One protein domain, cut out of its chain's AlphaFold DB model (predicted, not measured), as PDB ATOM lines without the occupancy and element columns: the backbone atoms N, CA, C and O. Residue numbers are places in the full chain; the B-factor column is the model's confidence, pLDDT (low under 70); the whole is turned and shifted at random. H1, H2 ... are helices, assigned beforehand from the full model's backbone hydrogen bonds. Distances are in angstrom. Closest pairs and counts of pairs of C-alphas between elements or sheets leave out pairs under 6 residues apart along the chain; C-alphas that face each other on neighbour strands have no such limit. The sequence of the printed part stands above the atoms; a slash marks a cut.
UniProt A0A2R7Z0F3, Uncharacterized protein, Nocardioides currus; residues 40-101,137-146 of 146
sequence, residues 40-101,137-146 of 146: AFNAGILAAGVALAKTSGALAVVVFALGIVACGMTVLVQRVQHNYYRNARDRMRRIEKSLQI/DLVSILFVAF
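AT A GLANCE: This is residues 40 to 101 and 137 to 146 of the 146 residues of an uncharacterized protein of Nocardioides currus (UniProt A0A2R7Z0F3). One very long helix, H2, makes the length of this rod, and two shorter helices, H1 and H3, are folded back along its first part, so that three nearly aligned helices sit together at one end. The rest of H2 sticks out from there as a lone arm, with residues 75 to 92 and 94 to 98 of it standing free. The printed part has 72 residues, with three named helices in the order H1, H2, H3 and no named strand, and its class is all helix. The whole is extended, with a radius of gyration of the C-alphas of 20.5 A, and the C-alphas span 65 by 16 by 13 A.

IN THESE COORDINATES: Start at C-alpha 40, printed at (312.664, 335.062, 299.612), where H1 begins; it holds residues 40 to 53 and measures 19.9 A from first to last C-alpha. After residues 54 to 56, find C-alpha 57 at (331.958, 345.942, 292.732). From there H2 runs through residues 57 to 98, 61.8 A from first to last C-alpha, and ends at C-alpha 98, at (294.036, 298.240, 302.903). Past the cut, look for H3 at residues 137 to 145, which measures 12.1 A and ends with C-alpha 145 at (333.403, 342.608, 286.914).

HOW THE PARTS SIT: Begin with H1 and H2, a helical hairpin joined by a tight link of 3 residues. They touch, and their closest C-alphas, those of Gly 49 and Ala 60, are 4.7 A apart. Their lines stand at a shallow tilt of 5 degrees, and they run opposite ways. H2 touches H1 with residues 59 to 71 alone. Next look at H3, which touches H2; the closest C-alphas are those of Asp 137 and Phe 64, at 4.9 A. These two run opposite ways at a shallow tilt of 6 degrees, and H2 touches H3 with residues 57 to 68 alone. H1 and H3 only just touch, with 3 pairs of C-alphas within 8 A, the closest being those of Leu 46 and Asp 137 at 6.5 A. They run the same way at a shallow tilt of 9 degrees. In the backbones of H1, H2 and H3, every O i to N i+4 pair is within hydrogen-bond range.

THE WHOLE: The two C-alphas farthest apart are those of Gln 100 and Phe 146, at 65.9 A. Residues 102 to 136 are not printed, and across this cut C-alpha 101 and C-alpha 137 are 50.2 A apart. The link across the cut joins H2 to H3. Residue 146 is the chain's last. The mean pLDDT of the printed part is 93.5, and no printed residue is under 70.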
ATOM      1  N   ALA A  40     312.424 333.778 298.957       97.62
ATOM      2  CA  ALA A  40     312.664 335.062 299.612       97.62
ATOM      3  C   ALA A  40     314.143 335.245 299.984       97.62
ATOM      4  O   ALA A  40     314.695 336.324 299.790       97.62
ATOM      5  N   PHE A  41     314.803 334.187 300.459       97.81
ATOM      6  CA  PHE A  41     316.232 334.194 300.762       97.81
ATOM      7  C   PHE A  41     317.086 334.469 299.517       97.81
ATOM      8  O   PHE A  41     317.921 335.370 299.543       97.81
ATOM      9  N   ASN A  42     316.838 333.761 298.410       98.25
ATOM     10  CA  ASN A  42     317.562 333.992 297.154       98.25
ATOM     11  C   ASN A  42     317.314 335.409 296.607       98.25
ATOM     12  O   ASN A  42     318.256 336.095 296.221       98.25
ATOM     13  N   ALA A  43     316.068 335.891 296.645       97.81
ATOM     14  CA  ALA A  43     315.741 337.260 296.249       97.81
ATOM     15  C   ALA A  43     316.429 338.306 297.146       97.81
ATOM     16  O   ALA A  43     316.884 339.340 296.656       97.81
ATOM     17  N   GLY A  44     316.540 338.030 298.447       98.12
ATOM     18  CA  GLY A  44     317.253 338.875 299.401       98.12
ATOM     19  C   GLY A  44     318.751 338.969 299.107       98.12
ATOM     20  O   GLY A  44     319.302 340.069 299.149       98.12
ATOM     21  N   ILE A  45     319.399 337.854 298.752       98.06
ATOM     22  CA  ILE A  45     320.812 337.850 298.335       98.06
ATOM     23  C   ILE A  45     321.002 338.690 297.072       98.06
ATOM     24  O   ILE A  45     321.865 339.569 297.056       98.06
ATOM     25  N   LEU A  46     320.165 338.482 296.050       98.00
ATOM     26  CA  LEU A  46     320.215 339.258 294.810       98.00
ATOM     27  C   LEU A  46     320.059 340.763 295.093       98.00
ATOM     28  O   LEU A  46     320.853 341.576 294.618       98.00
ATOM     29  N   ALA A  47     319.080 341.145 295.920       98.06
ATOM     30  CA  ALA A  47     318.859 342.537 296.307       98.06
ATOM     31  C   ALA A  47     320.056 343.139 297.066       98.06
ATOM     32  O   ALA A  47     320.440 344.282 296.804       98.06
ATOM     33  N   ALA A  48     320.678 342.373 297.968       97.69
ATOM     34  CA  ALA A  48     321.883 342.793 298.678       97.69
ATOM     35  C   ALA A  48     323.071 342.993 297.722       97.69
ATOM     36  O   ALA A  48     323.784 343.990 297.837       97.69
ATOM     37  N   GLY A  49     323.247 342.100 296.741       97.19
ATOM     38  CA  GLY A  49     324.264 342.236 295.698       97.19
ATOM     39  C   GLY A  49     324.073 343.508 294.870       97.19
ATOM     40  O   GLY A  49     325.014 344.283 294.699       97.19
ATOM     41  N   VAL A  50     322.838 343.797 294.446       96.75
ATOM     42  CA  VAL A  50     322.495 345.034 293.715       96.75
ATOM     43  C   VAL A  50     322.771 346.286 294.550       96.75
ATOM     44  O   VAL A  50     323.290 347.277 294.032       96.75
ATOM     45  N   ALA A  51     322.447 346.267 295.845       96.75
ATOM     46  CA  ALA A  51     322.738 347.384 296.740       96.75
ATOM     47  C   ALA A  51     324.253 347.609 296.893       96.75
ATOM     48  O   ALA A  51     324.720 348.749 296.812       96.75
ATOM     49  N   LEU A  52     325.026 346.531 297.051       96.75
ATOM     50  CA  LEU A  52     326.482 346.588 297.185       96.75
ATOM     51  C   LEU A  52     327.182 347.023 295.900       96.75
ATOM     52  O   LEU A  52     328.182 347.733 295.991       96.75
ATOM     53  N   ALA A  53     326.642 346.694 294.725       95.62
ATOM     54  CA  ALA A  53     327.235 347.056 293.436       95.62
ATOM     55  C   ALA A  53     327.446 348.572 293.274       95.62
ATOM     56  O   ALA A  53     328.371 348.997 292.588       95.62
ATOM     57  N   LYS A  54     326.646 349.399 293.962       92.81
ATOM     58  CA  LYS A  54     326.797 350.866 293.976       92.81
ATOM     59  C   LYS A  54     327.988 351.369 294.795       92.81
ATOM     60  O   LYS A  54     328.368 352.526 294.654       92.81
ATOM     61  N   THR A  55     328.525 350.544 295.690       94.38
ATOM     62  CA  THR A  55     329.565 350.933 296.661       94.38
ATOM     63  C   THR A  55     330.874 350.185 296.449       94.38
ATOM     64  O   THR A  55     331.942 350.779 296.540       94.38
ATOM     65  N   SER A  56     330.810 348.887 296.148       94.81
ATOM     66  CA  SER A  56     331.974 348.042 295.913       94.81
ATOM     67  C   SER A  56     331.626 346.909 294.956       94.81
ATOM     68  O   SER A  56     330.922 345.963 295.319       94.81
ATOM     69  N   GLY A  57     332.166 346.982 293.738       92.94
ATOM     70  CA  GLY A  57     331.958 345.942 292.732       92.94
ATOM     71  C   GLY A  57     332.509 344.579 293.165       92.94
ATOM     72  O   GLY A  57     331.829 343.567 293.033       92.94
ATOM     73  N   ALA A  58     333.692 344.553 293.788       94.50
ATOM     74  CA  ALA A  58     334.311 343.313 294.257       94.50
ATOM     75  C   ALA A  58     333.456 342.582 295.310       94.50
ATOM     76  O   ALA A  58     333.262 341.371 295.213       94.50
ATOM     77  N   LEU A  59     332.899 343.306 296.290       95.44
ATOM     78  CA  LEU A  59     332.011 342.702 297.291       95.44
ATOM     79  C   LEU A  59     330.682 342.255 296.675       95.44
ATOM     80  O   LEU A  59     330.175 341.193 297.031       95.44
ATOM     81  N   ALA A  60     330.136 343.019 295.727       97.06
ATOM     82  CA  ALA A  60     328.916 342.638 295.023       97.06
ATOM     83  C   ALA A  60     329.088 341.331 294.235       97.06
ATOM     84  O   ALA A  60     328.229 340.458 294.325       97.06
ATOM     85  N   VAL A  61     330.223 341.145 293.547       97.19
ATOM     86  CA  VAL A  61     330.551 339.892 292.840       97.19
ATOM     87  C   VAL A  61     330.545 338.696 293.793       97.19
ATOM     88  O   VAL A  61     329.963 337.661 293.468       97.19
ATOM     89  N   VAL A  62     331.132 338.834 294.987       97.56
ATOM     90  CA  VAL A  62     331.112 337.770 296.006       97.56
ATOM     91  C   VAL A  62     329.678 337.446 296.432       97.56
ATOM     92  O   VAL A  62     329.321 336.274 296.538       97.56
ATOM     93  N   VAL A  63     328.833 338.458 296.635       98.00
ATOM     94  CA  VAL A  63     327.433 338.255 297.042       98.00
ATOM     95  C   VAL A  63     326.603 337.596 295.938       98.00
ATOM     96  O   VAL A  63     325.873 336.651 296.230       98.00
ATOM     97  N   PHE A  64     326.758 338.000 294.678       98.12
ATOM     98  CA  PHE A  64     326.093 337.323 293.557       98.12
ATOM     99  C   PHE A  64     326.574 335.874 293.392       98.12
ATOM    100  O   PHE A  64     325.767 334.977 293.149       98.12
ATOM    101  N   ALA A  65     327.867 335.597 293.598       97.62
ATOM    102  CA  ALA A  65     328.380 334.225 293.578       97.62
ATOM    103  C   ALA A  65     327.738 333.360 294.679       97.62
ATOM    104  O   ALA A  65     327.375 332.207 294.431       97.62
ATOM    105  N   LEU A  66     327.530 333.923 295.875       97.94
ATOM    106  CA  LEU A  66     326.771 333.264 296.943       97.94
ATOM    107  C   LEU A  66     325.299 333.037 296.557       97.94
ATOM    108  O   LEU A  66     324.744 332.005 296.933       97.94
ATOM    109  N   GLY A  67     324.689 333.936 295.779       97.88
ATOM    110  CA  GLY A  67     323.333 333.780 295.230       97.88
ATOM    111  C   GLY A  67     323.190 332.548 294.333       97.88
ATOM    112  O   GLY A  67     322.301 331.717 294.544       97.88
ATOM    113  N   ILE A  68     324.150 332.326 293.429       97.75
ATOM    114  CA  ILE A  68     324.194 331.125 292.573       97.75
ATOM    115  C   ILE A  68     324.299 329.849 293.424       97.75
ATOM    116  O   ILE A  68     323.571 328.875 293.195       97.75
ATOM    117  N   VAL A  69     325.173 329.847 294.435       97.94
ATOM    118  CA  VAL A  69     325.327 328.709 295.358       97.94
ATOM    119  C   VAL A  69     324.035 328.465 296.146       97.94
ATOM    120  O   VAL A  69     323.596 327.317 296.269       97.94
ATOM    121  N   ALA A  70     323.379 329.522 296.630       97.69
ATOM    122  CA  ALA A  70     322.099 329.444 297.332       97.69
ATOM    123  C   ALA A  70     320.977 328.869 296.451       97.69
ATOM    124  O   ALA A  70     320.202 328.020 296.915       97.69
ATOM    125  N   CYS A  71     320.934 329.233 295.166       97.12
ATOM    126  CA  CYS A  71     320.004 328.650 294.198       97.12
ATOM    127  C   CYS A  71     320.254 327.143 294.045       97.12
ATOM    128  O   CYS A  71     319.314 326.345 294.112       97.12
ATOM    129  N   GLY A  72     321.521 326.731 293.929       96.62
ATOM    130  CA  GLY A  72     321.915 325.321 293.878       96.62
ATOM    131  C   GLY A  72     321.475 324.532 295.116       96.62
ATOM    132  O   GLY A  72     320.843 323.479 294.993       96.62
ATOM    133  N   MET A  73     321.721 325.066 296.316       96.12
ATOM    134  CA  MET A  73     321.258 324.453 297.569       96.12
ATOM    135  C   MET A  73     319.730 324.346 297.625       96.12
ATOM    136  O   MET A  73     319.195 323.318 298.041       96.12
ATOM    137  N   THR A  74     319.020 325.369 297.147       96.06
ATOM    138  CA  THR A  74     317.553 325.376 297.100       96.06
ATOM    139  C   THR A  74     317.017 324.238 296.232       96.06
ATOM    140  O   THR A  74     316.085 323.543 296.637       96.06
ATOM    141  N   VAL A  75     317.639 323.975 295.077       95.25
ATOM    142  CA  VAL A  75     317.277 322.843 294.206       95.25
ATOM    143  C   VAL A  75     317.474 321.503 294.920       95.25
ATOM    144  O   VAL A  75     316.602 320.635 294.843       95.25
ATOM    145  N   LEU A  76     318.584 321.322 295.641       94.62
ATOM    146  CA  LEU A  76     318.847 320.090 296.395       94.62
ATOM    147  C   LEU A  76     317.805 319.868 297.496       94.62
ATOM    148  O   LEU A  76     317.250 318.774 297.616       94.62
ATOM    149  N   VAL A  77     317.490 320.920 298.250       93.75
ATOM    150  CA  VAL A  77     316.461 320.887 299.295       93.75
ATOM    151  C   VAL A  77     315.093 320.537 298.705       93.75
ATOM    152  O   VAL A  77     314.384 319.700 299.269       93.75
ATOM    153  N   GLN A  78     314.737 321.096 297.544       92.44
ATOM    154  CA  GLN A  78     313.469 320.808 296.868       92.44
ATOM    155  C   GLN A  78     313.362 319.327 296.470       92.44
ATOM    156  O   GLN A  78     312.342 318.688 296.734       92.44
ATOM    157  N   ARG A  79     314.438 318.736 295.931       91.81
ATOM    158  CA  ARG A  79     314.470 317.303 295.578       91.81
ATOM    159  C   ARG A  79     314.195 316.410 296.785       91.81
ATOM    160  O   ARG A  79     313.400 315.476 296.693       91.81
ATOM    161  N   VAL A  80     314.821 316.711 297.921       92.31
ATOM    162  CA  VAL A  80     314.625 315.954 299.167       92.31
ATOM    163  C   VAL A  80     313.189 316.108 299.684       92.31
ATOM    164  O   VAL A  80     312.541 315.118 300.018       92.31
ATOM    165  N   GLN A  81     312.646 317.326 299.677       90.50
ATOM    166  CA  GLN A  81     311.256 317.607 300.061       90.50
ATOM    167  C   GLN A  81     310.236 316.858 299.205       90.50
ATOM    168  O   GLN A  81     309.257 316.314 299.725       90.50
ATOM    169  N   HIS A  82     310.473 316.799 297.895       89.12
ATOM    170  CA  HIS A  82     309.603 316.080 296.978       89.12
ATOM    171  C   HIS A  82     309.549 314.581 297.310       89.12
ATOM    172  O   HIS A  82     308.477 313.980 297.250       89.12
ATOM    173  N   ASN A  83     310.670 313.990 297.734       90.50
ATOM    174  CA  ASN A  83     310.710 312.595 298.174       90.50
ATOM    175  C   ASN A  83     309.900 312.368 299.459       90.50
ATOM    176  O   ASN A  83     309.137 311.406 299.519       90.50
ATOM    177  N   TYR A  84     309.990 313.263 300.451       90.50
ATOM    178  CA  TYR A  84     309.162 313.165 301.663       90.50
ATOM    179  C   TYR A  84     307.668 313.250 301.348       90.50
ATOM    180  O   TYR A  84     306.891 312.415 301.809       90.50
ATOM    181  N   TYR A  85     307.277 314.190 300.486       91.00
ATOM    182  CA  TYR A  85     305.896 314.314 300.020       91.00
ATOM    183  C   TYR A  85     305.411 313.043 299.307       91.00
ATOM    184  O   TYR A  85     304.324 312.544 299.601       91.00
ATOM    185  N   ARG A  86     306.224 312.479 298.401       89.62
ATOM    186  CA  ARG A  86     305.891 311.227 297.703       89.62
ATOM    187  C   ARG A  86     305.724 310.067 298.678       89.62
ATOM    188  O   ARG A  86     304.735 309.353 298.583       89.62
ATOM    189  N   ASN A  87     306.631 309.924 299.640       92.31
ATOM    190  CA  ASN A  87     306.566 308.857 300.635       92.31
ATOM    191  C   ASN A  87     305.312 308.966 301.517       92.31
ATOM    192  O   ASN A  87     304.658 307.949 301.758       92.31
ATOM    193  N   ALA A  88     304.946 310.176 301.952       90.19
ATOM    194  CA  ALA A  88     303.728 310.419 302.725       90.19
ATOM    195  C   ALA A  88     302.463 310.108 301.907       90.19
ATOM    196  O   ALA A  88     301.596 309.363 302.365       90.19
ATOM    197  N   ARG A  89     302.395 310.584 300.658       89.94
ATOM    198  CA  ARG A  89     301.292 310.287 299.732       89.94
ATOM    199  C   ARG A  89     301.158 308.790 299.463       89.94
ATOM    200  O   ARG A  89     300.058 308.247 299.482       89.94
ATOM    201  N   ASP A  90     302.269 308.113 299.201       90.00
ATOM    202  CA  ASP A  90     302.261 306.689 298.881       90.00
ATOM    203  C   ASP A  90     301.911 305.855 300.130       90.00
ATOM    204  O   ASP A  90     301.251 304.825 300.004       90.00
ATOM    205  N   ARG A  91     302.273 306.309 301.343       88.25
ATOM    206  CA  ARG A  91     301.816 305.714 302.613       88.25
ATOM    207  C   ARG A  91     300.308 305.864 302.797       88.25
ATOM    208  O   ARG A  91     299.656 304.867 303.090       88.25
ATOM    209  N   MET A  92     299.765 307.060 302.574       89.00
ATOM    210  CA  MET A  92     298.320 307.316 302.606       89.00
ATOM    211  C   MET A  92     297.580 306.384 301.637       89.00
ATOM    212  O   MET A  92     296.693 305.652 302.059       89.00
ATOM    213  N   ARG A  93     298.036 306.290 300.381       86.75
ATOM    214  CA  ARG A  93     297.445 305.399 299.364       86.75
ATOM    215  C   ARG A  93     297.511 303.916 299.718       86.75
ATOM    216  O   ARG A  93     296.627 303.156 299.337       86.75
ATOM    217  N   ARG A  94     298.566 303.464 300.407       87.94
ATOM    218  CA  ARG A  94     298.636 302.076 300.898       87.94
ATOM    219  C   ARG A  94     297.570 301.808 301.960       87.94
ATOM    220  O   ARG A  94     296.952 300.752 301.911       87.94
ATOM    221  N   ILE A  95     297.338 302.768 302.855       86.75
ATOM    222  CA  ILE A  95     296.316 302.679 303.906       86.75
ATOM    223  C   ILE A  95     294.900 302.723 303.307       86.75
ATOM    224  O   ILE A  95     294.058 301.908 303.677       86.75
ATOM    225  N   GLU A  96     294.655 303.595 302.322       84.62
ATOM    226  CA  GLU A  96     293.392 303.631 301.561       84.62
ATOM    227  C   GLU A  96     293.073 302.269 300.932       84.62
ATOM    228  O   GLU A  96     291.965 301.753 301.075       84.62
ATOM    229  N   LYS A  97     294.073 301.647 300.290       85.19
ATOM    230  CA  LYS A  97     293.931 300.320 299.675       85.19
ATOM    231  C   LYS A  97     293.637 299.225 300.695       85.19
ATOM    232  O   LYS A  97     292.820 298.358 300.411       85.19
ATOM    233  N   SER A  98     294.287 299.244 301.861       85.38
ATOM    234  CA  SER A  98     294.036 298.240 302.903       85.38
ATOM    235  C   SER A  98     292.659 298.372 303.548       85.38
ATOM    236  O   SER A  98     292.088 297.370 303.960       85.38
ATOM    237  N   LEU A  99     292.119 299.590 303.610       84.56
ATOM    238  CA  LEU A  99     290.793 299.874 304.155       84.56
ATOM    239  C   LEU A  99     289.656 299.646 303.150       84.56
ATOM    240  O   LEU A  99     288.497 299.805 303.520       84.56
ATOM    241  N   GLN A 100     289.974 299.298 301.895       82.88
ATOM    242  CA  GLN A 100     289.000 299.151 300.806       82.88
ATOM    243  C   GLN A 100     288.088 300.381 300.659       82.88
ATOM    244  O   GLN A 100     286.899 300.252 300.376       82.88
ATOM    245  N   ILE A 101     288.644 301.583 300.867       78.06
ATOM    246  CA  ILE A 101     287.896 302.829 300.685       78.06
ATOM    247  C   ILE A 101     287.426 302.895 299.231       78.06
ATOM    248  O   ILE A 101     288.231 302.732 298.308       78.06
ATOM    249  N   ASP A 137     321.947 336.719 288.915       96.81
ATOM    250  CA  ASP A 137     323.215 336.744 289.653       96.81
ATOM    251  C   ASP A 137     324.412 336.645 288.696       96.81
ATOM    252  O   ASP A 137     325.330 337.462 288.758       96.81
ATOM    253  N   LEU A 138     324.389 335.694 287.754       97.56
ATOM    254  CA  LEU A 138     325.474 335.494 286.788       97.56
ATOM    255  C   LEU A 138     325.684 336.720 285.889       97.56
ATOM    256  O   LEU A 138     326.814 337.170 285.707       97.56
ATOM    257  N   VAL A 139     324.603 337.273 285.336       97.50
ATOM    258  CA  VAL A 139     324.655 338.490 284.513       97.50
ATOM    259  C   VAL A 139     325.179 339.665 285.334       97.50
ATOM    260  O   VAL A 139     325.985 340.444 284.831       97.50
ATOM    261  N   SER A 140     324.780 339.771 286.602       96.12
ATOM    262  CA  SER A 140     325.237 340.843 287.488       96.12
ATOM    263  C   SER A 140     326.726 340.727 287.814       96.12
ATOM    264  O   SER A 140     327.414 341.743 287.849       96.12
ATOM    265  N   ILE A 141     327.258 339.508 287.977       96.25
ATOM    266  CA  ILE A 141     328.708 339.283 288.109       96.25
ATOM    267  C   ILE A 141     329.435 339.814 286.877       96.25
ATOM    268  O   ILE A 141     330.393 340.565 287.024       96.25
ATOM    269  N   LEU A 142     328.976 339.451 285.676       95.44
ATOM    270  CA  LEU A 142     329.601 339.903 284.432       95.44
ATOM    271  C   LEU A 142     329.527 341.428 284.297       95.44
ATOM    272  O   LEU A 142     330.517 342.056 283.957       95.44
ATOM    273  N   PHE A 143     328.385 342.033 284.610       95.25
ATOM    274  CA  PHE A 143     328.217 343.481 284.512       95.25
ATOM    275  C   PHE A 143     329.072 344.270 285.514       95.25
ATOM    276  O   PHE A 143     329.456 345.395 285.235       95.25
ATOM    277  N   VAL A 144     329.331 343.715 286.698       93.62
ATOM    278  CA  VAL A 144     330.102 344.402 287.746       93.62
ATOM    279  C   VAL A 144     331.607 344.135 287.629       93.62
ATOM    280  O   VAL A 144     332.410 344.946 288.089       93.62
ATOM    281  N   ALA A 145     332.001 342.995 287.059       87.56
ATOM    282  CA  ALA A 145     333.403 342.608 286.914       87.56
ATOM    283  C   ALA A 145     334.096 343.203 285.674       87.56
ATOM    284  O   ALA A 145     335.328 343.215 285.643       87.56
ATOM    285  N   PHE A 146     333.333 343.662 284.677       80.94
ATOM    286  CA  PHE A 146     333.818 344.261 283.428       80.94
ATOM    287  C   PHE A 146     333.376 345.720 283.310       80.94
ATOM    288  O   PHE A 146     334.181 346.521 282.783       80.94
TER     289      PHE A 146